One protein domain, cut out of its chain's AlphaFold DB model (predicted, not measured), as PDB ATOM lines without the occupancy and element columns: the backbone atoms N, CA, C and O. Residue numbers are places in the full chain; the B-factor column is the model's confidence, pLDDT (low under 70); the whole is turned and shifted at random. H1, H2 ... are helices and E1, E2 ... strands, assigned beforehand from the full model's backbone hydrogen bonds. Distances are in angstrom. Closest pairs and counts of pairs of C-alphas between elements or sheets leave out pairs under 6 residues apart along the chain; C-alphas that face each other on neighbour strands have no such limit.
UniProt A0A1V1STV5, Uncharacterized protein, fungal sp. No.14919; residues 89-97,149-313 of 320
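AT A GLANCE: This is residues 89 to 97 and 149 to 313 of the 320 residues of an uncharacterized protein of fungal sp. No.14919 (UniProt A0A1V1STV5). A small sheet of four strands makes the core, with H2 across one face and H8 on the other; two long helices side by side, H1 and H6, reach away from it, and H5 packs on residues 154 to 158 of H1 and 239 to 243 of H6. H4 lies past the E2 edge of the sheet. The printed part has 174 residues with eight named helices and four named strands, in the order H1 E1 H2 H3 E2 H4 H5 H6 H7 E3 E4 H8. The sheet is mixed, in the order E1 E3 E4 E2, and the class is mixed, helices and strands. The whole is compact, with a radius of gyration of the C-alphas of 16.2 A and spans of 48 by 39 by 34 A.

HOW THE PARTS SIT: Past residues 89 to 97, find H1, residues 149 to 168, with a kink of 57 degrees near residue 162. Strand E1, residues 169 to 171, is antiparallel to E3, residues 291 to 295; N 170 and O 294 are 2.9 A apart. H2, residues 174 to 182, is on the sheet at a height of 8.7 A; its C-alpha 177 is 5.0 A from C-alpha 292. H3, residues 184 to 190, touches H2 only at the corner, and only just, with 3 pairs of C-alphas within 8 A, the closest being Thr 180 and Ala 186 at 6.7 A. E2, residues 193 to 195, is parallel to E4, residues 301 to 304, with N 195 and O 301 at 2.9 A. E1, H2, H3 and E2 make a split strand-helix-strand unit, two strands of one sheet joined through helices, with E3 and E4 between the two strands in the sheet; its crossover is right-handed. H4, residues 199 to 202, is close to H3 but not clearly touching, C-alphas 188 and 202 being 7.0 A apart. H5, residues 224 to 230, touches H1, closest at C-alphas 154 and 230, 5.3 A. H6, residues 236 to 261, touches H1 at a shallow tilt of 8 degrees, the same way, closest at C-alphas 153 and 236, 5.3 A. H5 and H6 form a helical hairpin. H7, residues 275 to 278, only grazes the sheet with residues 275 to 277. E3 and E4 form a hairpin, with N 293 and O 302 at 2.9 A. H8, residues 306 to 311, stands up from the sheet on the opposite face from H2. Each O i to N i+4 pair is within hydrogen-bond range in H2, H5, H6 and H8; H1 has 11 of 16, and H3 has 1 of 3 beside 3 of 4 O i to N i+3 pairs.

IN THESE COORDINATES: Find C-alpha 149 at (-21.235, -34.320, 20.143), where H1 begins its 26.0 A. H6 runs 37.1 A to C-alpha 261 at (-36.924, -2.598, 44.822). E3 is 12.8 A long, and H8 ends at C-alpha 311, (-37.239, -32.713, 41.833).

THE WHOLE: The two C-alphas farthest apart, Cys 149 and Gln 284, are 50.9 A apart. Residues 98 to 148 are not printed, and C-alphas 97 and 149 are 20.1 A apart across the cut. The long links are H4 to H5, H6 to H7 and H7 to E3. The pLDDT is under 70 at residues 92 to 95, 203 to 209 and 313.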
ATOM      1  N   PRO A  89     -34.776  -4.581  31.317       79.81
ATOM      2  CA  PRO A  89     -33.725  -5.212  30.505       79.81
ATOM      3  C   PRO A  89     -34.252  -6.129  29.387       79.81
ATOM      4  O   PRO A  89     -33.472  -6.645  28.588       79.81
ATOM      5  N   ASN A  90     -35.569  -6.331  29.312       75.75
ATOM      6  CA  ASN A  90     -36.252  -6.970  28.191       75.75
ATOM      7  C   ASN A  90     -37.502  -6.151  27.802       75.75
ATOM      8  O   ASN A  90     -38.611  -6.508  28.205       75.75
ATOM      9  N   PRO A  91     -37.356  -5.010  27.101       70.25
ATOM     10  CA  PRO A  91     -38.470  -4.093  26.838       70.25
ATOM     11  C   PRO A  91     -39.426  -4.622  25.757       70.25
ATOM     12  O   PRO A  91     -40.603  -4.284  25.750       70.25
ATOM     13  N   SER A  92     -38.937  -5.490  24.870       67.94
ATOM     14  CA  SER A  92     -39.687  -6.144  23.791       67.94
ATOM     15  C   SER A  92     -40.261  -7.514  24.188       67.94
ATOM     16  O   SER A  92     -40.555  -8.326  23.311       67.94
ATOM     17  N   VAL A  93     -40.335  -7.803  25.497       68.56
ATOM     18  CA  VAL A  93     -40.820  -9.058  26.127       68.56
ATOM     19  C   VAL A  93     -40.274 -10.345  25.472       68.56
ATOM     20  O   VAL A  93     -40.858 -11.420  25.524       68.56
ATOM     21  N   THR A  94     -39.093 -10.261  24.861       69.88
ATOM     22  CA  THR A  94     -38.565 -11.270  23.941       69.88
ATOM     23  C   THR A  94     -38.065 -12.506  24.702       69.88
ATOM     24  O   THR A  94     -37.126 -12.380  25.505       69.88
ATOM     25  N   PRO A  95     -38.628 -13.708  24.469       67.88
ATOM     26  CA  PRO A  95     -38.309 -14.900  25.251       67.88
ATOM     27  C   PRO A  95     -36.832 -15.300  25.209       67.88
ATOM     28  O   PRO A  95     -36.096 -15.043  24.251       67.88
ATOM     29  N   GLY A  96     -36.368 -15.975  26.257       71.31
ATOM     30  CA  GLY A  96     -35.174 -16.810  26.179       71.31
ATOM     31  C   GLY A  96     -35.363 -17.911  25.134       71.31
ATOM     32  O   GLY A  96     -36.436 -18.506  25.039       71.31
ATOM     33  N   LEU A  97     -34.310 -18.183  24.360       78.69
ATOM     34  CA  LEU A  97     -34.217 -19.333  23.451       78.69
ATOM     35  C   LEU A  97     -35.287 -19.409  22.345       78.69
ATOM     36  O   LEU A  97     -35.664 -20.493  21.898       78.69
ATOM     37  N   CYS A 149     -21.505 -35.759  20.036       94.94
ATOM     38  CA  CYS A 149     -21.235 -34.320  20.143       94.94
ATOM     39  C   CYS A 149     -22.393 -33.591  20.832       94.94
ATOM     40  O   CYS A 149     -22.179 -32.784  21.741       94.94
ATOM     41  N   HIS A 150     -23.624 -33.944  20.452       93.69
ATOM     42  CA  HIS A 150     -24.833 -33.504  21.138       93.69
ATOM     43  C   HIS A 150     -24.775 -33.851  22.633       93.69
ATOM     44  O   HIS A 150     -24.858 -32.943  23.451       93.69
ATOM     45  N   GLU A 151     -24.541 -35.115  22.995       94.50
ATOM     46  CA  GLU A 151     -24.507 -35.570  24.392       94.50
ATOM     47  C   GLU A 151     -23.355 -34.948  25.196       94.50
ATOM     48  O   GLU A 151     -23.570 -34.525  26.329       94.50
ATOM     49  N   GLU A 152     -22.145 -34.814  24.630       94.06
ATOM     50  CA  GLU A 152     -21.027 -34.158  25.334       94.06
ATOM     51  C   GLU A 152     -21.350 -32.687  25.651       94.06
ATOM     52  O   GLU A 152     -21.165 -32.232  26.782       94.06
ATOM     53  N   SER A 153     -21.868 -31.942  24.667       93.69
ATOM     54  CA  SER A 153     -22.250 -30.539  24.868       93.69
ATOM     55  C   SER A 153     -23.441 -30.406  25.822       93.69
ATOM     56  O   SER A 153     -23.438 -29.520  26.680       93.69
ATOM     57  N   ARG A 154     -24.421 -31.315  25.726       93.56
ATOM     58  CA  ARG A 154     -25.593 -31.396  26.603       93.56
ATOM     59  C   ARG A 154     -25.177 -31.615  28.053       93.56
ATOM     60  O   ARG A 154     -25.525 -30.796  28.895       93.56
ATOM     61  N   LEU A 155     -24.380 -32.648  28.335       92.25
ATOM     62  CA  LEU A 155     -23.920 -32.987  29.686       92.25
ATOM     63  C   LEU A 155     -23.052 -31.879  30.301       92.25
ATOM     64  O   LEU A 155     -23.263 -31.528  31.460       92.25
ATOM     65  N   ARG A 156     -22.130 -31.273  29.533       90.12
ATOM     66  CA  ARG A 156     -21.299 -30.149  30.013       90.12
ATOM     67  C   ARG A 156     -22.154 -28.946  30.434       90.12
ATOM     68  O   ARG A 156     -21.899 -28.342  31.474       90.12
ATOM     69  N   ILE A 157     -23.176 -28.604  29.646       92.19
ATOM     70  CA  ILE A 157     -24.084 -27.491  29.957       92.19
ATOM     71  C   ILE A 157     -25.058 -27.863  31.082       92.19
ATOM     72  O   ILE A 157     -25.300 -27.036  31.954       92.19
ATOM     73  N   GLU A 158     -25.548 -29.102  31.141       91.00
ATOM     74  CA  GLU A 158     -26.391 -29.604  32.233       91.00
ATOM     75  C   GLU A 158     -25.673 -29.507  33.591       91.00
ATOM     76  O   GLU A 158     -26.226 -28.956  34.543       91.00
ATOM     77  N   GLN A 159     -24.412 -29.948  33.661       90.12
ATOM     78  CA  GLN A 159     -23.569 -29.861  34.862       90.12
ATOM     79  C   GLN A 159     -23.326 -28.414  35.315       90.12
ATOM     80  O   GLN A 159     -23.311 -28.142  36.514       90.12
ATOM     81  N   ALA A 160     -23.174 -27.473  34.378       88.25
ATOM     82  CA  ALA A 160     -23.031 -26.050  34.689       88.25
ATOM     83  C   ALA A 160     -24.370 -25.377  35.066       88.25
ATOM     84  O   ALA A 160     -24.391 -24.390  35.808       88.25
ATOM     85  N   LEU A 161     -25.493 -25.898  34.565       87.50
ATOM     86  CA  LEU A 161     -26.831 -25.341  34.755       87.50
ATOM     87  C   LEU A 161     -27.470 -25.792  36.075       87.50
ATOM     88  O   LEU A 161     -27.982 -24.941  36.798       87.50
ATOM     89  N   VAL A 162     -27.407 -27.086  36.417       87.75
ATOM     90  CA  VAL A 162     -28.064 -27.686  37.599       87.75
ATOM     91  C   VAL A 162     -27.782 -26.924  38.910       87.75
ATOM     92  O   VAL A 162     -28.754 -26.535  39.560       87.75
ATOM     93  N   PRO A 163     -26.526 -26.600  39.290       84.62
ATOM     94  CA  PRO A 163     -26.244 -25.849  40.522       84.62
ATOM     95  C   PRO A 163     -26.823 -24.426  40.531       84.62
ATOM     96  O   PRO A 163     -27.009 -23.835  41.590       84.62
ATOM     97  N   ASN A 164     -27.103 -23.871  39.349       83.50
ATOM     98  CA  ASN A 164     -27.558 -22.498  39.158       83.50
ATOM     99  C   ASN A 164     -29.080 -22.384  38.940       83.50
ATOM    100  O   ASN A 164     -29.602 -21.270  38.892       83.50
ATOM    101  N   VAL A 165     -29.807 -23.507  38.845       87.00
ATOM    102  CA  VAL A 165     -31.249 -23.559  38.533       87.00
ATOM    103  C   VAL A 165     -32.100 -22.668  39.442       87.00
ATOM    104  O   VAL A 165     -33.033 -22.024  38.964       87.00
ATOM    105  N   ALA A 166     -31.775 -22.587  40.734       84.94
ATOM    106  CA  ALA A 166     -32.526 -21.778  41.692       84.94
ATOM    107  C   ALA A 166     -32.501 -20.272  41.364       84.94
ATOM    108  O   ALA A 166     -33.502 -19.596  41.586       84.94
ATOM    109  N   TYR A 167     -31.408 -19.760  40.782       86.12
ATOM    110  CA  TYR A 167     -31.280 -18.354  40.374       86.12
ATOM    111  C   TYR A 167     -32.072 -18.023  39.099       86.12
ATOM    112  O   TYR A 167     -32.297 -16.857  38.801       86.12
ATOM    113  N   LEU A 168     -32.537 -19.028  38.348       89.69
ATOM    114  CA  LEU A 168     -33.355 -18.839  37.142       89.69
ATOM    115  C   LEU A 168     -34.831 -18.535  37.468       89.69
ATOM    116  O   LEU A 168     -35.648 -18.463  36.546       89.69
ATOM    117  N   ARG A 169     -35.192 -18.411  38.753       91.31
ATOM    118  CA  ARG A 169     -36.569 -18.377  39.266       91.31
ATOM    119  C   ARG A 169     -36.802 -17.158  40.164       91.31
ATOM    120  O   ARG A 169     -36.050 -16.942  41.108       91.31
ATOM    121  N   ALA A 170     -37.888 -16.427  39.929       91.06
ATOM    122  CA  ALA A 170     -38.466 -15.493  40.895       91.06
ATOM    123  C   ALA A 170     -39.713 -16.134  41.515       91.06
ATOM    124  O   ALA A 170     -40.637 -16.503  40.792       91.06
ATOM    125  N   TYR A 171     -39.735 -16.302  42.835       92.31
ATOM    126  CA  TYR A 171     -40.830 -16.980  43.533       92.31
ATOM    127  C   TYR A 171     -41.961 -16.018  43.881       92.31
ATOM    128  O   TYR A 171     -41.711 -14.880  44.277       92.31
ATOM    129  N   ALA A 172     -43.202 -16.490  43.784       92.00
ATOM    130  CA  ALA A 172     -44.344 -15.797  44.363       92.00
ATOM    131  C   ALA A 172     -44.225 -15.740  45.899       92.00
ATOM    132  O   ALA A 172     -43.536 -16.558  46.513       92.00
ATOM    133  N   CYS A 173     -44.901 -14.780  46.528       90.06
ATOM    134  CA  CYS A 173     -45.197 -14.852  47.959       90.06
ATOM    135  C   CYS A 173     -46.281 -15.916  48.217       90.06
ATOM    136  O   CYS A 173     -47.002 -16.293  47.291       90.06
ATOM    137  N   SER A 174     -46.420 -16.371  49.465       88.25
ATOM    138  CA  SER A 174     -47.407 -17.386  49.873       88.25
ATOM    139  C   SER A 174     -48.818 -17.095  49.357       88.25
ATOM    140  O   SER A 174     -49.388 -17.924  48.654       88.25
ATOM    141  N   THR A 175     -49.334 -15.890  49.616       90.31
ATOM    142  CA  THR A 175     -50.679 -15.462  49.204       90.31
ATOM    143  C   THR A 175     -50.885 -15.549  47.693       90.31
ATOM    144  O   THR A 175     -51.897 -16.071  47.247       90.31
ATOM    145  N   CYS A 176     -49.919 -15.094  46.887       90.88
ATOM    146  CA  CYS A 176     -50.041 -15.167  45.430       90.88
ATOM    147  C   CYS A 176     -49.832 -16.586  44.888       90.88
ATOM    148  O   CYS A 176     -50.351 -16.893  43.819       90.88
ATOM    149  N   ALA A 177     -49.088 -17.451  45.584       90.69
ATOM    150  CA  ALA A 177     -48.969 -18.860  45.216       90.69
ATOM    151  C   ALA A 177     -50.298 -19.600  45.445       90.69
ATOM    152  O   ALA A 177     -50.808 -20.240  44.531       90.69
ATOM    153  N   GLU A 178     -50.886 -19.424  46.631       90.12
ATOM    154  CA  GLU A 178     -52.202 -19.946  47.011       90.12
ATOM    155  C   GLU A 178     -53.318 -19.418  46.093       90.12
ATOM    156  O   GLU A 178     -54.130 -20.200  45.603       90.12
ATOM    157  N   GLU A 179     -53.331 -18.116  45.792       90.50
ATOM    158  CA  GLU A 179     -54.284 -17.497  44.861       90.50
ATOM    159  C   GLU A 179     -54.138 -18.043  43.432       90.50
ATOM    160  O   GLU A 179     -55.140 -18.364  42.799       90.50
ATOM    161  N   THR A 180     -52.905 -18.200  42.935       89.75
ATOM    162  CA  THR A 180     -52.655 -18.723  41.580       89.75
ATOM    163  C   THR A 180     -53.145 -20.165  41.431       89.75
ATOM    164  O   THR A 180     -53.700 -20.512  40.391       89.75
ATOM    165  N   GLU A 181     -52.940 -21.008  42.446       86.81
ATOM    166  CA  GLU A 181     -53.315 -22.426  42.394       86.81
ATOM    167  C   GLU A 181     -54.824 -22.638  42.599       86.81
ATOM    168  O   GLU A 181     -55.444 -23.394  41.851       86.81
ATOM    169  N   ASN A 182     -55.437 -21.927  43.554       87.62
ATOM    170  CA  ASN A 182     -56.870 -22.051  43.851       87.62
ATOM    171  C   ASN A 182     -57.773 -21.258  42.887       87.62
ATOM    172  O   ASN A 182     -58.968 -21.547  42.798       87.62
ATOM    173  N   ASN A 183     -57.239 -20.268  42.166       86.38
ATOM    174  CA  ASN A 183     -57.979 -19.475  41.184       86.38
ATOM    175  C   ASN A 183     -57.183 -19.286  39.872       86.38
ATOM    176  O   ASN A 183     -56.730 -18.176  39.581       86.38
ATOM    177  N   PRO A 184     -57.056 -20.328  39.022       82.19
ATOM    178  CA  PRO A 184     -56.336 -20.224  37.748       82.19
ATOM    179  C   PRO A 184     -56.883 -19.125  36.821       82.19
ATOM    180  O   PRO A 184     -56.125 -18.514  36.068       82.19
ATOM    181  N   ALA A 185     -58.176 -18.795  36.915       81.50
ATOM    182  CA  ALA A 185     -58.782 -17.709  36.145       81.50
ATOM    183  C   ALA A 185     -58.158 -16.326  36.445       81.50
ATOM    184  O   ALA A 185     -58.178 -15.452  35.580       81.50
ATOM    185  N   ALA A 186     -57.543 -16.125  37.620       80.19
ATOM    186  CA  ALA A 186     -56.844 -14.882  37.963       80.19
ATOM    187  C   ALA A 186     -55.613 -14.603  37.081       80.19
ATOM    188  O   ALA A 186     -55.249 -13.445  36.896       80.19
ATOM    189  N   ILE A 187     -54.984 -15.644  36.522       81.81
ATOM    190  CA  ILE A 187     -53.807 -15.525  35.642       81.81
ATOM    191  C   ILE A 187     -54.136 -15.743  34.159       81.81
ATOM    192  O   ILE A 187     -53.239 -15.671  33.314       81.81
ATOM    193  N   GLU A 188     -55.395 -16.019  33.815       79.62
ATOM    194  CA  GLU A 188     -55.797 -16.385  32.453       79.62
ATOM    195  C   GLU A 188     -55.544 -15.257  31.444       79.62
ATOM    196  O   GLU A 188     -55.128 -15.515  30.319       79.62
ATOM    197  N   ASP A 189     -55.722 -13.997  31.833       75.44
ATOM    198  CA  ASP A 189     -55.537 -12.859  30.930       75.44
ATOM    199  C   ASP A 189     -54.090 -12.321  30.879       75.44
ATOM    200  O   ASP A 189     -53.833 -11.340  30.188       75.44
ATOM    201  N   GLU A 190     -53.111 -12.944  31.541       74.19
ATOM    202  CA  GLU A 190     -51.747 -12.386  31.649       74.19
ATOM    203  C   GLU A 190     -50.798 -12.729  30.473       74.19
ATOM    204  O   GLU A 190     -49.738 -12.117  30.348       74.19
ATOM    205  N   ARG A 191     -51.181 -13.645  29.562       79.12
ATOM    206  CA  ARG A 191     -50.362 -14.189  28.440       79.12
ATOM    207  C   ARG A 191     -49.130 -15.013  28.860       79.12
ATOM    208  O   ARG A 191     -48.140 -15.092  28.132       79.12
ATOM    209  N   PHE A 192     -49.184 -15.687  30.006       80.56
ATOM    210  CA  PHE A 192     -48.148 -16.646  30.397       80.56
ATOM    211  C   PHE A 192     -48.309 -18.003  29.698       80.56
ATOM    212  O   PHE A 192     -49.415 -18.517  29.566       80.56
ATOM    213  N   ASN A 193     -47.193 -18.657  29.366       84.81
ATOM    214  CA  ASN A 193     -47.174 -20.121  29.306       84.81
ATOM    215  C   ASN A 193     -47.067 -20.627  30.748       84.81
ATOM    216  O   ASN A 193     -46.067 -20.350  31.420       84.81
ATOM    217  N   VAL A 194     -48.101 -21.327  31.203       89.31
ATOM    218  CA  VAL A 194     -48.278 -21.796  32.574       89.31
ATOM    219  C   VAL A 194     -48.034 -23.299  32.629       89.31
ATOM    220  O   VAL A 194     -48.626 -24.068  31.875       89.31
ATOM    221  N   TRP A 195     -47.166 -23.716  33.538       91.12
ATOM    222  CA  TRP A 195     -46.838 -25.111  33.812       91.12
ATOM    223  C   TRP A 195     -47.371 -25.475  35.198       91.12
ATOM    224  O   TRP A 195     -47.341 -24.625  36.085       91.12
ATOM    225  N   GLY A 196     -47.853 -26.701  35.392       89.81
ATOM    226  CA  GLY A 196     -48.466 -27.160  36.649       89.81
ATOM    227  C   GLY A 196     -49.939 -27.549  36.541       89.81
ATOM    228  O   GLY A 196     -50.409 -28.362  37.330       89.81
ATOM    229  N   PHE A 197     -50.655 -27.027  35.543       88.44
ATOM    230  CA  PHE A 197     -52.068 -27.339  35.314       88.44
ATOM    231  C   PHE A 197     -52.261 -28.394  34.209       88.44
ATOM    232  O   PHE A 197     -51.385 -28.554  33.354       88.44
ATOM    233  N   PRO A 198     -53.417 -29.087  34.173       85.94
ATOM    234  CA  PRO A 198     -53.843 -29.870  33.011       85.94
ATOM    235  C   PRO A 198     -53.793 -29.041  31.710       85.94
ATOM    236  O   PRO A 198     -54.027 -27.829  31.775       85.94
ATOM    237  N   PRO A 199     -53.482 -29.626  30.536       81.19
ATOM    238  CA  PRO A 199     -53.398 -28.878  29.274       81.19
ATOM    239  C   PRO A 199     -54.685 -28.118  28.909       81.19
ATOM    240  O   PRO A 199     -54.614 -27.020  28.368       81.19
ATOM    241  N   ASP A 200     -55.842 -28.660  29.283       81.19
ATOM    242  CA  ASP A 200     -57.184 -28.134  29.021       81.19
ATOM    243  C   ASP A 200     -57.649 -27.050  30.018       81.19
ATOM    244  O   ASP A 200     -58.719 -26.463  29.845       81.19
ATOM    245  N   ALA A 201     -56.845 -26.724  31.039       81.31
ATOM    246  CA  ALA A 201     -57.233 -25.831  32.139       81.31
ATOM    247  C   ALA A 201     -57.646 -24.402  31.720       81.31
ATOM    248  O   ALA A 201     -58.336 -23.732  32.485       81.31
ATOM    249  N   PHE A 202     -57.268 -23.951  30.517       77.31
ATOM    250  CA  PHE A 202     -57.694 -22.668  29.933       77.31
ATOM    251  C   PHE A 202     -58.363 -22.821  28.546       77.31
ATOM    252  O   PHE A 202     -58.746 -21.827  27.932       77.31
ATOM    253  N   ASP A 203     -58.552 -24.050  28.044       67.56
ATOM    254  CA  ASP A 203     -59.049 -24.307  26.674       67.56
ATOM    255  C   ASP A 203     -60.513 -23.887  26.467       67.56
ATOM    256  O   ASP A 203     -60.960 -23.662  25.341       67.56
ATOM    257  N   ASN A 204     -61.263 -23.711  27.557       57.00
ATOM    258  CA  ASN A 204     -62.628 -23.190  27.526       57.00
ATOM    259  C   ASN A 204     -62.717 -21.727  27.047       57.00
ATOM    260  O   ASN A 204     -63.826 -21.246  26.795       57.00
ATOM    261  N   VAL A 205     -61.596 -20.996  26.944       53.38
ATOM    262  CA  VAL A 205     -61.619 -19.535  26.796       53.38
ATOM    263  C   VAL A 205     -60.841 -19.044  25.572       53.38
ATOM    264  O   VAL A 205     -59.634 -18.811  25.578       53.38
ATOM    265  N   VAL A 206     -61.585 -18.822  24.489       47.41
ATOM    266  CA  VAL A 206     -61.045 -18.447  23.175       47.41
ATOM    267  C   VAL A 206     -60.426 -17.041  23.187       47.41
ATOM    268  O   VAL A 206     -61.118 -16.040  23.375       47.41
ATOM    269  N   GLY A 207     -59.128 -16.950  22.890       54.12
ATOM    270  CA  GLY A 207     -58.445 -15.686  22.613       54.12
ATOM    271  C   GLY A 207     -56.952 -15.861  22.323       54.12
ATOM    272  O   GLY A 207     -56.269 -16.633  22.985       54.12
ATOM    273  N   ALA A 208     -56.412 -15.104  21.362       54.66
ATOM    274  CA  ALA A 208     -54.961 -15.055  21.118       54.66
ATOM    275  C   ALA A 208     -54.180 -14.370  22.263       54.66
ATOM    276  O   ALA A 208     -52.962 -14.498  22.352       54.66
ATOM    277  N   ASP A 209     -54.911 -13.667  23.129       61.66
ATOM    278  CA  ASP A 209     -54.437 -12.686  24.101       61.66
ATOM    279  C   ASP A 209     -54.417 -13.194  25.552       61.66
ATOM    280  O   ASP A 209     -54.316 -12.387  26.480       61.66
ATOM    281  N   ARG A 210     -54.500 -14.515  25.733       74.88
ATOM    282  CA  ARG A 210     -54.595 -15.208  27.023       74.88
ATOM    283  C   ARG A 210     -53.370 -16.077  27.311       74.88
ATOM    284  O   ARG A 210     -52.595 -16.422  26.415       74.88
ATOM    285  N   SER A 211     -53.204 -16.406  28.584       80.81
ATOM    286  CA  SER A 211     -52.307 -17.440  29.090       80.81
ATOM    287  C   SER A 211     -52.712 -18.818  28.561       80.81
ATOM    288  O   SER A 211     -53.837 -19.026  28.111       80.81
ATOM    289  N   ARG A 212     -51.776 -19.768  28.585       82.38
ATOM    290  CA  ARG A 212     -51.962 -21.131  28.073       82.38
ATOM    291  C   ARG A 212     -51.391 -22.134  29.048       82.38
ATOM    292  O   ARG A 212     -50.322 -21.888  29.604       82.38
ATOM    293  N   SER A 213     -52.052 -23.275  29.198       87.38
ATOM    294  CA  SER A 213     -51.468 -24.396  29.924       87.38
ATOM    295  C   SER A 213     -50.510 -25.147  29.007       87.38
ATOM    296  O   SER A 213     -50.760 -25.328  27.812       87.38
ATOM    297  N   CYS A 214     -49.389 -25.566  29.574       85.44
ATOM    298  CA  CYS A 214     -48.381 -26.376  28.903       85.44
ATOM    299  C   CYS A 214     -48.222 -27.762  29.553       85.44
ATOM    300  O   CYS A 214     -47.309 -28.501  29.192       85.44
ATOM    301  N   GLY A 215     -49.103 -28.129  30.492       88.12
ATOM    302  CA  GLY A 215     -49.026 -29.390  31.226       88.12
ATOM    303  C   GLY A 215     -48.060 -29.345  32.416       88.12
ATOM    304  O   GLY A 215     -47.844 -28.302  33.038       88.12
ATOM    305  N   LEU A 216     -47.493 -30.505  32.755       90.00
ATOM    306  CA  LEU A 216     -46.677 -30.703  33.958       90.00
ATOM    307  C   LEU A 216     -45.336 -29.931  33.921       90.00
ATOM    308  O   LEU A 216     -44.741 -29.804  32.850       90.00
ATOM    309  N   PRO A 217     -44.813 -29.455  35.070       91.00
ATOM    310  CA  PRO A 217     -43.552 -28.716  35.134       91.00
ATOM    311  C   PRO A 217     -42.356 -29.509  34.594       91.00
ATOM    312  O   PRO A 217     -42.036 -30.598  35.070       91.00
ATOM    313  N   LEU A 218     -41.650 -28.932  33.623       88.88
ATOM    314  CA  LEU A 218     -40.503 -29.566  32.978       88.88
ATOM    315  C   LEU A 218     -39.216 -29.470  33.802       88.88
ATOM    316  O   LEU A 218     -39.005 -28.552  34.598       88.88
ATOM    317  N   ARG A 219     -38.313 -30.425  33.565       85.56
ATOM    318  CA  ARG A 219     -37.043 -30.586  34.284       85.56
ATOM    319  C   ARG A 219     -36.239 -29.278  34.374       85.56
ATOM    320  O   ARG A 219     -36.215 -28.462  33.454       85.56
ATOM    321  N   LEU A 220     -35.510 -29.126  35.482       87.81
ATOM    322  CA  LEU A 220     -34.671 -27.972  35.828       87.81
ATOM    323  C   LEU A 220     -35.487 -26.692  36.074       87.81
ATOM    324  O   LEU A 220     -35.610 -26.243  37.207       87.81
ATOM    325  N   THR A 221     -36.061 -26.084  35.045       87.94
ATOM    326  CA  THR A 221     -36.641 -24.732  35.117       87.94
ATOM    327  C   THR A 221     -38.156 -24.673  35.265       87.94
ATOM    328  O   THR A 221     -38.692 -23.571  35.341       87.94
ATOM    329  N   GLY A 222     -38.868 -25.798  35.238       89.12
ATOM    330  CA  GLY A 222     -40.330 -25.843  35.144       89.12
ATOM    331  C   GLY A 222     -40.861 -25.487  33.748       89.12
ATOM    332  O   GLY A 222     -41.811 -26.107  33.290       89.12
ATOM    333  N   CYS A 223     -40.217 -24.556  33.030       89.06
ATOM    334  CA  CYS A 223     -40.509 -24.258  31.627       89.06
ATOM    335  C   CYS A 223     -39.637 -25.002  30.610       89.06
ATOM    336  O   CYS A 223     -38.472 -25.305  30.876       89.06
ATOM    337  N   ASN A 224     -40.171 -25.080  29.380       86.50
ATOM    338  CA  ASN A 224     -39.512 -25.399  28.098       86.50
ATOM    339  C   ASN A 224     -38.132 -24.750  27.869       86.50
ATOM    340  O   ASN A 224     -37.402 -25.130  26.959       86.50
ATOM    341  N   CYS A 225     -37.790 -23.728  28.643       86.06
ATOM    342  CA  CYS A 225     -36.567 -22.954  28.565       86.06
ATOM    343  C   CYS A 225     -35.294 -23.813  28.781       86.06
ATOM    344  O   CYS A 225     -34.482 -23.894  27.867       86.06
ATOM    345  N   ALA A 226     -35.096 -24.515  29.906       85.31
ATOM    346  CA  ALA A 226     -33.930 -25.404  30.031       85.31
ATOM    347  C   ALA A 226     -34.061 -26.668  29.170       85.31
ATOM    348  O   ALA A 226     -33.070 -27.100  28.592       85.31
ATOM    349  N   THR A 227     -35.272 -27.207  29.003       84.38
ATOM    350  CA  THR A 227     -35.565 -28.339  28.103       84.38
ATOM    351  C   THR A 227     -35.059 -28.074  26.683       84.38
ATOM    352  O   THR A 227     -34.345 -28.890  26.112       84.38
ATOM    353  N   LYS A 228     -35.298 -26.877  26.127       87.81
ATOM    354  CA  LYS A 228     -34.723 -26.462  24.836       87.81
ATOM    355  C   LYS A 228     -33.193 -26.389  24.838       87.81
ATOM    356  O   LYS A 228     -32.584 -26.670  23.816       87.81
ATOM    357  N   LEU A 229     -32.566 -26.000  25.947       89.12
ATOM    358  CA  LEU A 229     -31.105 -25.896  26.053       89.12
ATOM    359  C   LEU A 229     -30.409 -27.259  26.229       89.12
ATOM    360  O   LEU A 229     -29.231 -27.399  25.894       89.12
ATOM    361  N   ILE A 230     -31.117 -28.256  26.762       88.81
ATOM    362  CA  ILE A 230     -30.591 -29.592  27.060       88.81
ATOM    363  C   ILE A 230     -31.037 -30.592  25.985       88.81
ATOM    364  O   ILE A 230     -30.205 -31.108  25.241       88.81
ATOM    365  N   ASP A 231     -32.335 -30.811  25.827       87.25
ATOM    366  CA  ASP A 231     -32.882 -31.972  25.117       87.25
ATOM    367  C   ASP A 231     -32.951 -31.789  23.587       87.25
ATOM    368  O   ASP A 231     -33.197 -32.746  22.856       87.25
ATOM    369  N   ARG A 232     -32.689 -30.574  23.082       89.81
ATOM    370  CA  ARG A 232     -32.610 -30.281  21.640       89.81
ATOM    371  C   ARG A 232     -31.219 -30.538  21.064       89.81
ATOM    372  O   ARG A 232     -30.185 -30.335  21.726       89.81
ATOM    373  N   VAL A 233     -31.181 -30.957  19.802       91.62
ATOM    374  CA  VAL A 233     -29.940 -31.140  19.051       91.62
ATOM    375  C   VAL A 233     -29.378 -29.760  18.748       91.62
ATOM    376  O   VAL A 233     -29.914 -28.995  17.960       91.62
ATOM    377  N   LEU A 234     -28.271 -29.430  19.400       92.31
ATOM    378  CA  LEU A 234     -27.564 -28.165  19.245       92.31
ATOM    379  C   LEU A 234     -26.079 -28.476  19.197       92.31
ATOM    380  O   LEU A 234     -25.610 -29.278  20.014       92.31
ATOM    381  N   CYS A 235     -25.368 -27.815  18.288       92.88
ATOM    382  CA  CYS A 235     -23.912 -27.789  18.295       92.88
ATOM    383  C   CYS A 235     -23.401 -27.059  19.548       92.88
ATOM    384  O   CYS A 235     -24.097 -26.211  20.122       92.88
ATOM    385  N   THR A 236     -22.175 -27.357  19.976       93.56
ATOM    386  CA  THR A 236     -21.582 -26.745  21.176       93.56
ATOM    387  C   THR A 236     -21.554 -25.213  21.109       93.56
ATOM    388  O   THR A 236     -21.926 -24.607  22.112       93.56
ATOM    389  N   PRO A 237     -21.200 -24.553  19.980       91.94
ATOM    390  CA  PRO A 237     -21.219 -23.092  19.889       91.94
ATOM    391  C   PRO A 237     -22.579 -22.479  20.238       91.94
ATOM    392  O   PRO A 237     -22.643 -21.641  21.134       91.94
ATOM    393  N   HIS A 238     -23.670 -22.943  19.616       92.88
ATOM    394  CA  HIS A 238     -25.008 -22.425  19.910       92.88
ATOM    395  C   HIS A 238     -25.487 -22.823  21.309       92.88
ATOM    396  O   HIS A 238     -26.067 -21.994  22.004       92.88
ATOM    397  N   ARG A 239     -25.203 -24.043  21.793       93.81
ATOM    398  CA  ARG A 239     -25.569 -24.433  23.169       93.81
ATOM    399  C   ARG A 239     -24.853 -23.574  24.223       93.81
ATOM    400  O   ARG A 239     -25.458 -23.211  25.228       93.81
ATOM    401  N   VAL A 240     -23.591 -23.208  23.986       92.62
ATOM    402  CA  VAL A 240     -22.825 -22.295  24.852       92.62
ATOM    403  C   VAL A 240     -23.345 -20.858  24.743       92.62
ATOM    404  O   VAL A 240     -23.544 -20.228  25.778       92.62
ATOM    405  N   GLU A 241     -23.615 -20.350  23.535       92.25
ATOM    406  CA  GLU A 241     -24.238 -19.031  23.324       92.25
ATOM    407  C   GLU A 241     -25.553 -18.924  24.105       92.25
ATOM    408  O   GLU A 241     -25.693 -18.056  24.961       92.25
ATOM    409  N   HIS A 242     -26.465 -19.876  23.909       91.44
ATOM    410  CA  HIS A 242     -27.772 -19.922  24.567       91.44
ATOM    411  C   HIS A 242     -27.703 -20.028  26.092       91.44
ATOM    412  O   HIS A 242     -28.521 -19.428  26.793       91.44
ATOM    413  N   PHE A 243     -26.721 -20.752  26.631       91.81
ATOM    414  CA  PHE A 243     -26.463 -20.809  28.071       91.81
ATOM    415  C   PHE A 243     -25.952 -19.467  28.625       91.81
ATOM    416  O   PHE A 243     -26.386 -19.031  29.695       91.81
ATOM    417  N   LEU A 244     -25.063 -18.782  27.899       89.44
ATOM    418  CA  LEU A 244     -24.541 -17.470  28.290       89.44
ATOM    419  C   LEU A 244     -25.603 -16.367  28.157       89.44
ATOM    420  O   LEU A 244     -25.721 -15.535  29.059       89.44
ATOM    421  N   ASP A 245     -26.429 -16.405  27.111       89.19
ATOM    422  CA  ASP A 245     -27.597 -15.536  26.925       89.19
ATOM    423  C   ASP A 245     -28.628 -15.748  28.040       89.19
ATOM    424  O   ASP A 245     -29.108 -14.780  28.633       89.19
ATOM    425  N   MET A 246     -28.928 -17.006  28.391       89.19
ATOM    426  CA  MET A 246     -29.802 -17.345  29.519       89.19
ATOM    427  C   MET A 246     -29.271 -16.751  30.829       89.19
ATOM    428  O   MET A 246     -30.004 -16.028  31.507       89.19
ATOM    429  N   ARG A 247     -27.996 -16.996  31.168       89.19
ATOM    430  CA  ARG A 247     -27.360 -16.433  32.374       89.19
ATOM    431  C   ARG A 247     -27.362 -14.904  32.361       89.19
ATOM    432  O   ARG A 247     -27.573 -14.296  33.406       89.19
ATOM    433  N   THR A 248     -27.159 -14.279  31.203       87.56
ATOM    434  CA  THR A 248     -27.104 -12.817  31.071       87.56
ATOM    435  C   THR A 248     -28.486 -12.179  31.209       87.56
ATOM    436  O   THR A 248     -28.629 -11.255  32.006       87.56
ATOM    437  N   LYS A 249     -29.529 -12.710  30.548       86.94
ATOM    438  CA  LYS A 249     -30.922 -12.259  30.747       86.94
ATOM    439  C   LYS A 249     -31.336 -12.345  32.220       86.94
ATOM    440  O   LYS A 249     -31.883 -11.386  32.759       86.94
ATOM    441  N   VAL A 250     -31.019 -13.461  32.883       88.38
ATOM    442  CA  VAL A 250     -31.340 -13.682  34.302       88.38
ATOM    443  C   VAL A 250     -30.559 -12.734  35.219       88.38
ATOM    444  O   VAL A 250     -31.176 -12.088  36.064       88.38
ATOM    445  N   ARG A 251     -29.236 -12.577  35.032       88.25
ATOM    446  CA  ARG A 251     -28.418 -11.622  35.809       88.25
ATOM    447  C   ARG A 251     -28.975 -10.200  35.682       88.25
ATOM    448  O   ARG A 251     -29.132  -9.521  36.692       88.25
ATOM    449  N   ASN A 252     -29.328  -9.780  34.467       86.88
ATOM    450  CA  ASN A 252     -29.864  -8.444  34.208       86.88
ATOM    451  C   ASN A 252     -31.241  -8.234  34.862       86.88
ATOM    452  O   ASN A 252     -31.486  -7.156  35.394       86.88
ATOM    453  N   MET A 253     -32.117  -9.250  34.886       86.06
ATOM    454  CA  MET A 253     -33.386  -9.174  35.627       86.06
ATOM    455  C   MET A 253     -33.181  -9.072  37.141       86.06
ATOM    456  O   MET A 253     -33.836  -8.257  37.782       86.06
ATOM    457  N   ILE A 254     -32.278  -9.872  37.718       84.75
ATOM    458  CA  ILE A 254     -31.977  -9.820  39.158       84.75
ATOM    459  C   ILE A 254     -31.410  -8.445  39.531       84.75
ATOM    460  O   ILE A 254     -31.837  -7.859  40.523       84.75
ATOM    461  N   GLN A 255     -30.500  -7.903  38.716       84.44
ATOM    462  CA  GLN A 255     -29.961  -6.559  38.921       84.44
ATOM    463  C   GLN A 255     -31.067  -5.497  38.849       84.44
ATOM    464  O   GLN A 255     -31.210  -4.727  39.788       84.44
ATOM    465  N   TYR A 256     -31.915  -5.529  37.815       84.38
ATOM    466  CA  TYR A 256     -33.044  -4.607  37.662       84.38
ATOM    467  C   TYR A 256     -34.008  -4.625  38.863       84.38
ATOM    468  O   TYR A 256     -34.404  -3.574  39.359       84.38
ATOM    469  N   VAL A 257     -34.367  -5.812  39.366       81.94
ATOM    470  CA  VAL A 257     -35.240  -5.948  40.547       81.94
ATOM    471  C   VAL A 257     -34.565  -5.391  41.805       81.94
ATOM    472  O   VAL A 257     -35.225  -4.722  42.600       81.94
ATOM    473  N   ASN A 258     -33.255  -5.595  41.973       81.00
ATOM    474  CA  ASN A 258     -32.500  -5.009  43.081       81.00
ATOM    475  C   ASN A 258     -32.377  -3.479  42.962       81.00
ATOM    476  O   ASN A 258     -32.585  -2.791  43.956       81.00
ATOM    477  N   ASP A 259     -32.112  -2.943  41.770       79.62
ATOM    478  CA  ASP A 259     -31.998  -1.498  41.527       79.62
ATOM    479  C   ASP A 259     -33.337  -0.770  41.760       79.62
ATOM    480  O   ASP A 259     -33.358   0.340  42.291       79.62
ATOM    481  N   CYS A 260     -34.461  -1.401  41.400       78.06
ATOM    482  CA  CYS A 260     -35.805  -0.843  41.571       78.06
ATOM    483  C   CYS A 260     -36.388  -1.023  42.983       78.06
ATOM    484  O   CYS A 260     -37.089  -0.139  43.469       78.06
ATOM    485  N   LEU A 261     -36.177  -2.184  43.620       78.94
ATOM    486  CA  LEU A 261     -36.924  -2.598  44.822       78.94
ATOM    487  C   LEU A 261     -36.034  -2.964  46.022       78.94
ATOM    488  O   LEU A 261     -36.561  -3.141  47.121       78.94
ATOM    489  N   ASN A 262     -34.714  -3.085  45.833       83.75
ATOM    490  CA  ASN A 262     -33.714  -3.434  46.853       83.75
ATOM    491  C   ASN A 262     -34.025  -4.725  47.656       83.75
ATOM    492  O   ASN A 262     -33.632  -4.855  48.816       83.75
ATOM    493  N   ARG A 263     -34.767  -5.670  47.055       81.06
ATOM    494  CA  ARG A 263     -35.183  -6.957  47.648       81.06
ATOM    495  C   ARG A 263     -35.666  -7.948  46.583       81.06
ATOM    496  O   ARG A 263     -36.085  -7.545  45.501       81.06
ATOM    497  N   ASN A 264     -35.728  -9.234  46.937       79.50
ATOM    498  CA  ASN A 264     -36.315 -10.288  46.097       79.50
ATOM    499  C   ASN A 264     -37.855 -10.206  46.090       79.50
ATOM    500  O   ASN A 264     -38.527 -10.910  46.844       79.50
ATOM    501  N   ALA A 265     -38.428  -9.336  45.260       83.88
ATOM    502  CA  ALA A 265     -39.876  -9.150  45.180       83.88
ATOM    503  C   ALA A 265     -40.614 -10.318  44.490       83.88
ATOM    504  O   ALA A 265     -40.126 -10.905  43.522       83.88
ATOM    505  N   CYS A 266     -41.834 -10.599  44.951       88.12
ATOM    506  CA  CYS A 266     -42.797 -11.484  44.294       88.12
ATOM    507  C   CYS A 266     -43.116 -10.963  42.874       88.12
ATOM    508  O   CYS A 266     -43.553  -9.814  42.756       88.12
ATOM    509  N   PRO A 267     -42.968 -11.767  41.800       84.75
ATOM    510  CA  PRO A 267     -43.206 -11.307  40.429       84.75
ATOM    511  C   PRO A 267     -44.683 -10.993  40.146       84.75
ATOM    512  O   PRO A 267     -44.962 -10.187  39.262       84.75
ATOM    513  N   SER A 268     -45.621 -11.589  40.894       85.50
ATOM    514  CA  SER A 268     -47.066 -11.395  40.701       85.50
ATOM    515  C   SER A 268     -47.579 -10.084  41.310       85.50
ATOM    516  O   SER A 268     -48.336  -9.360  40.665       85.50
ATOM    517  N   CYS A 269     -47.179  -9.755  42.548       85.19
ATOM    518  CA  CYS A 269     -47.734  -8.606  43.282       85.19
ATOM    519  C   CYS A 269     -46.752  -7.463  43.560       85.19
ATOM    520  O   CYS A 269     -47.209  -6.389  43.943       85.19
ATOM    521  N   ILE A 270     -45.435  -7.680  43.426       83.94
ATOM    522  CA  ILE A 270     -44.305  -6.764  43.718       83.94
ATOM    523  C   ILE A 270     -44.242  -6.128  45.129       83.94
ATOM    524  O   ILE A 270     -43.217  -5.563  45.513       83.94
ATOM    525  N   GLN A 271     -45.302  -6.255  45.931       85.19
ATOM    526  CA  GLN A 271     -45.448  -5.711  47.286       85.19
ATOM    527  C   GLN A 271     -44.774  -6.582  48.352       85.19
ATOM    528  O   GLN A 271     -44.129  -6.048  49.258       85.19
ATOM    529  N   ASN A 272     -44.863  -7.905  48.212       86.88
ATOM    530  CA  ASN A 272     -44.275  -8.877  49.135       86.88
ATOM    531  C   ASN A 272     -42.970  -9.447  48.565       86.88
ATOM    532  O   ASN A 272     -42.731  -9.388  47.358       86.88
ATOM    533  N   GLU A 273     -42.131 -10.025  49.422       87.06
ATOM    534  CA  GLU A 273     -40.981 -10.816  48.970       87.06
ATOM    535  C   GLU A 273     -41.408 -12.206  48.476       87.06
ATOM    536  O   GLU A 273     -42.474 -12.707  48.837       87.06
ATOM    537  N   GLY A 274     -40.576 -12.830  47.641       87.38
ATOM    538  CA  GLY A 274     -40.773 -14.216  47.225       87.38
ATOM    539  C   GLY A 274     -40.622 -15.195  48.394       87.38
ATOM    540  O   GLY A 274     -39.808 -14.988  49.295       87.38
ATOM    541  N   ALA A 275     -41.373 -16.298  48.365       86.94
ATOM    542  CA  ALA A 275     -41.388 -17.330  49.408       86.94
ATOM    543  C   ALA A 275     -39.991 -17.862  49.792       86.94
ATOM    544  O   ALA A 275     -39.742 -18.245  50.938       86.94
ATOM    545  N   ASN A 276     -39.042 -17.845  48.853       85.44
ATOM    546  CA  ASN A 276     -37.662 -18.253  49.090       85.44
ATOM    547  C   ASN A 276     -36.914 -17.356  50.097       85.44
ATOM    548  O   ASN A 276     -36.018 -17.865  50.769       85.44
ATOM    549  N   SER A 277     -37.279 -16.073  50.257       83.06
ATOM    550  CA  SER A 277     -36.683 -15.186  51.277       83.06
ATOM    551  C   SER A 277     -36.912 -15.699  52.703       83.06
ATOM    552  O   SER A 277     -36.035 -15.566  53.553       83.06
ATOM    553  N   GLN A 278     -38.063 -16.328  52.962       76.75
ATOM    554  CA  GLN A 278     -38.422 -16.906  54.266       76.75
ATOM    555  C   GLN A 278     -38.144 -18.422  54.337       76.75
ATOM    556  O   GLN A 278     -38.583 -19.105  55.258       76.75
ATOM    557  N   GLY A 279     -37.402 -18.975  53.368       82.12
ATOM    558  CA  GLY A 279     -37.103 -20.409  53.314       82.12
ATOM    559  C   GLY A 279     -38.332 -21.285  53.045       82.12
ATOM    560  O   GLY A 279     -38.363 -22.427  53.502       82.12
ATOM    561  N   PHE A 280     -39.320 -20.750  52.314       84.06
ATOM    562  CA  PHE A 280     -40.619 -21.365  52.008       84.06
ATOM    563  C   PHE A 280     -41.484 -21.662  53.242       84.06
ATOM    564  O   PHE A 280     -42.168 -22.687  53.282       84.06
ATOM    565  N   ARG A 281     -41.443 -20.781  54.251       81.62
ATOM    566  CA  ARG A 281     -42.238 -20.898  55.481       81.62
ATOM    567  C   ARG A 281     -43.166 -19.710  55.704       81.62
ATOM    568  O   ARG A 281     -42.836 -18.594  55.322       81.62
ATOM    569  N   ASP A 282     -44.317 -19.974  56.319       79.75
ATOM    570  CA  ASP A 282     -45.252 -18.952  56.798       79.75
ATOM    571  C   ASP A 282     -44.811 -18.331  58.143       79.75
ATOM    572  O   ASP A 282     -43.810 -18.732  58.744       79.75
ATOM    573  N   GLU A 283     -45.571 -17.344  58.633       80.19
ATOM    574  CA  GLU A 283     -45.310 -16.659  59.911       80.19
ATOM    575  C   GLU A 283     -45.405 -17.593  61.133       80.19
ATOM    576  O   GLU A 283     -44.841 -17.309  62.191       80.19
ATOM    577  N   GLN A 284     -46.116 -18.713  60.993       82.56
ATOM    578  CA  GLN A 284     -46.292 -19.751  62.006       82.56
ATOM    579  C   GLN A 284     -45.187 -20.826  61.920       82.56
ATOM    580  O   GLN A 284     -45.083 -21.687  62.796       82.56
ATOM    581  N   GLY A 285     -44.325 -20.752  60.902       79.19
ATOM    582  CA  GLY A 285     -43.201 -21.642  60.650       79.19
ATOM    583  C   GLY A 285     -43.533 -22.904  59.849       79.19
ATOM    584  O   GLY A 285     -42.626 -23.720  59.659       79.19
ATOM    585  N   ASN A 286     -44.764 -23.097  59.368       79.75
ATOM    586  CA  ASN A 286     -45.108 -24.229  58.499       79.75
ATOM    587  C   ASN A 286     -44.521 -24.016  57.100       79.75
ATOM    588  O   ASN A 286     -44.336 -22.882  56.670       79.75
ATOM    589  N   TYR A 287     -44.257 -25.098  56.367       81.06
ATOM    590  CA  TYR A 287     -43.914 -24.991  54.948       81.06
ATOM    591  C   TYR A 287     -45.145 -24.609  54.117       81.06
ATOM    592  O   TYR A 287     -46.236 -25.120  54.370       81.06
ATOM    593  N   HIS A 288     -44.968 -23.760  53.102       77.69
ATOM    594  CA  HIS A 288     -46.040 -23.497  52.141       77.69
ATOM    595  C   HIS A 288     -46.414 -24.778  51.385       77.69
ATOM    596  O   HIS A 288     -45.540 -25.539  50.966       77.69
ATOM    597  N   GLN A 289     -47.714 -24.989  51.182       80.88
ATOM    598  CA  GLN A 289     -48.240 -26.141  50.442       80.88
ATOM    599  C   GLN A 289     -48.124 -25.957  48.919       80.88
ATOM    600  O   GLN A 289     -48.083 -26.938  48.186       80.88
ATOM    601  N   HIS A 290     -47.999 -24.704  48.469       81.94
ATOM    602  CA  HIS A 290     -47.991 -24.283  47.068       81.94
ATOM    603  C   HIS A 290     -46.660 -23.592  46.745       81.94
ATOM    604  O   HIS A 290     -46.225 -22.709  47.494       81.94
ATOM    605  N   VAL A 291     -46.008 -23.950  45.635       90.75
ATOM    606  CA  VAL A 291     -44.755 -23.319  45.193       90.75
ATOM    607  C   VAL A 291     -44.910 -22.782  43.775       90.75
ATOM    608  O   VAL A 291     -44.696 -23.479  42.787       90.75
ATOM    609  N   VAL A 292     -45.241 -21.494  43.676       93.31
ATOM    610  CA  VAL A 292     -45.363 -20.788  42.394       93.31
ATOM    611  C   VAL A 292     -44.117 -19.946  42.124       93.31
ATOM    612  O   VAL A 292     -43.637 -19.224  43.002       93.31
ATOM    613  N   PHE A 293     -43.581 -20.016  40.907       93.69
ATOM    614  CA  PHE A 293     -42.459 -19.185  40.468       93.69
ATOM    615  C   PHE A 293     -42.502 -18.865  38.972       93.69
ATOM    616  O   PHE A 293     -43.021 -19.626  38.164       93.69
ATOM    617  N   GLN A 294     -41.905 -17.742  38.587       91.56
ATOM    618  CA  GLN A 294     -41.694 -17.359  37.194       91.56
ATOM    619  C   GLN A 294     -40.234 -17.605  36.802       91.56
ATOM    620  O   GLN A 294     -39.316 -17.268  37.554       91.56
ATOM    621  N   CYS A 295     -39.988 -18.161  35.613       91.75
ATOM    622  CA  CYS A 295     -38.624 -18.281  35.104       91.75
ATOM    623  C   CYS A 295     -38.121 -16.957  34.511       91.75
ATOM    624  O   CYS A 295     -38.636 -16.481  33.500       91.75
ATOM    625  N   LEU A 296     -37.029 -16.425  35.061       88.19
ATOM    626  CA  LEU A 296     -36.412 -15.153  34.661       88.19
ATOM    627  C   LEU A 296     -35.762 -15.161  33.259       88.19
ATOM    628  O   LEU A 296     -35.272 -14.130  32.804       88.19
ATOM    629  N   SER A 297     -35.742 -16.305  32.562       87.69
ATOM    630  CA  SER A 297     -35.222 -16.411  31.189       87.69
ATOM    631  C   SER A 297     -36.300 -16.263  30.107       87.69
ATOM    632  O   SER A 297     -36.049 -15.625  29.085       87.69
ATOM    633  N   CYS A 298     -37.492 -16.844  30.299       85.25
ATOM    634  CA  CYS A 298     -38.571 -16.832  29.293       85.25
ATOM    635  C   CYS A 298     -39.949 -16.408  29.823       85.25
ATOM    636  O   CYS A 298     -40.913 -16.410  29.064       85.25
ATOM    637  N   PHE A 299     -40.041 -16.050  31.105       86.19
ATOM    638  CA  PHE A 299     -41.243 -15.551  31.784       86.19
ATOM    639  C   PHE A 299     -42.419 -16.536  31.849       86.19
ATOM    640  O   PHE A 299     -43.504 -16.158  32.277       86.19
ATOM    641  N   GLY A 300     -42.198 -17.812  31.509       88.62
ATOM    642  CA  GLY A 300     -43.127 -18.893  31.828       88.62
ATOM    643  C   GLY A 300     -43.364 -18.987  33.337       88.62
ATOM    644  O   GLY A 300     -42.411 -18.919  34.123       88.62
ATOM    645  N   LEU A 301     -44.632 -19.122  33.715       91.88
ATOM    646  CA  LEU A 301     -45.094 -19.271  35.091       91.88
ATOM    647  C   LEU A 301     -45.183 -20.764  35.422       91.88
ATOM    648  O   LEU A 301     -45.604 -21.557  34.584       91.88
ATOM    649  N   VAL A 302     -44.770 -21.155  36.619       93.62
ATOM    650  CA  VAL A 302     -44.720 -22.550  37.057       93.62
ATOM    651  C   VAL A 302     -45.407 -22.655  38.410       93.62
ATOM    652  O   VAL A 302     -44.965 -22.035  39.375       93.62
ATOM    653  N   VAL A 303     -46.471 -23.445  38.456       93.25
ATOM    654  CA  VAL A 303     -47.179 -23.904  39.651       93.25
ATOM    655  C   VAL A 303     -46.707 -25.331  39.926       93.25
ATOM    656  O   VAL A 303     -46.590 -26.138  39.005       93.25
ATOM    657  N   THR A 304     -46.340 -25.638  41.167       91.06
ATOM    658  CA  THR A 304     -45.818 -26.956  41.545       91.06
ATOM    659  C   THR A 304     -45.938 -27.170  43.050       91.06
ATOM    660  O   THR A 304     -45.841 -26.226  43.833       91.06
ATOM    661  N   ASP A 305     -46.085 -28.425  43.470       86.44
ATOM    662  CA  ASP A 305     -45.995 -28.808  44.878       86.44
ATOM    663  C   ASP A 305     -44.520 -28.827  45.365       86.44
ATOM    664  O   ASP A 305     -43.598 -28.842  44.534       86.44
ATOM    665  N   PRO A 306     -44.257 -28.856  46.690       84.00
ATOM    666  CA  PRO A 306     -42.901 -28.866  47.246       84.00
ATOM    667  C   PRO A 306     -42.035 -30.086  46.884       84.00
ATOM    668  O   PRO A 306     -40.810 -29.962  46.841       84.00
ATOM    669  N   ALA A 307     -42.620 -31.262  46.628       84.50
ATOM    670  CA  ALA A 307     -41.872 -32.467  46.266       84.50
ATOM    671  C   ALA A 307     -41.473 -32.446  44.782       84.50
ATOM    672  O   ALA A 307     -40.303 -32.675  44.460       84.50
ATOM    673  N   THR A 308     -42.395 -32.075  43.889       85.62
ATOM    674  CA  THR A 308     -42.079 -31.837  42.471       85.62
ATOM    675  C   THR A 308     -41.078 -30.688  42.329       85.62
ATOM    676  O   THR A 308     -40.082 -30.836  41.623       85.62
ATOM    677  N   HIS A 309     -41.238 -29.585  43.076       87.81
ATOM    678  CA  HIS A 309     -40.292 -28.457  43.095       87.81
ATOM    679  C   HIS A 309     -38.865 -28.879  43.465       87.81
ATOM    680  O   HIS A 309     -37.915 -28.439  42.811       87.81
ATOM    681  N   ALA A 310     -38.714 -29.755  44.464       84.44
ATOM    682  CA  ALA A 310     -37.422 -30.317  44.853       84.44
ATOM    683  C   ALA A 310     -36.825 -31.236  43.770       84.44
ATOM    684  O   ALA A 310     -35.603 -31.292  43.614       84.44
ATOM    685  N   ALA A 311     -37.664 -31.919  42.984       83.50
ATOM    686  CA  ALA A 311     -37.239 -32.713  41.833       83.50
ATOM    687  C   ALA A 311     -36.860 -31.860  40.601       83.50
ATOM    688  O   ALA A 311     -36.072 -32.320  39.768       83.50
ATOM    689  N   LEU A 312     -37.333 -30.608  40.489       81.00
ATOM    690  CA  LEU A 312     -36.940 -29.667  39.428       81.00
ATOM    691  C   LEU A 312     -35.468 -29.233  39.586       81.00
ATOM    692  O   LEU A 312     -35.154 -28.147  40.071       81.00
ATOM    693  N   GLY A 313     -34.553 -30.101  39.160       68.75
ATOM    694  CA  GLY A 313     -33.103 -29.966  39.333       68.75
ATOM    695  C   GLY A 313     -32.388 -31.320  39.368       68.75
ATOM    696  O   GLY A 313     -31.251 -31.426  38.914       68.75
TER     697      GLY A 313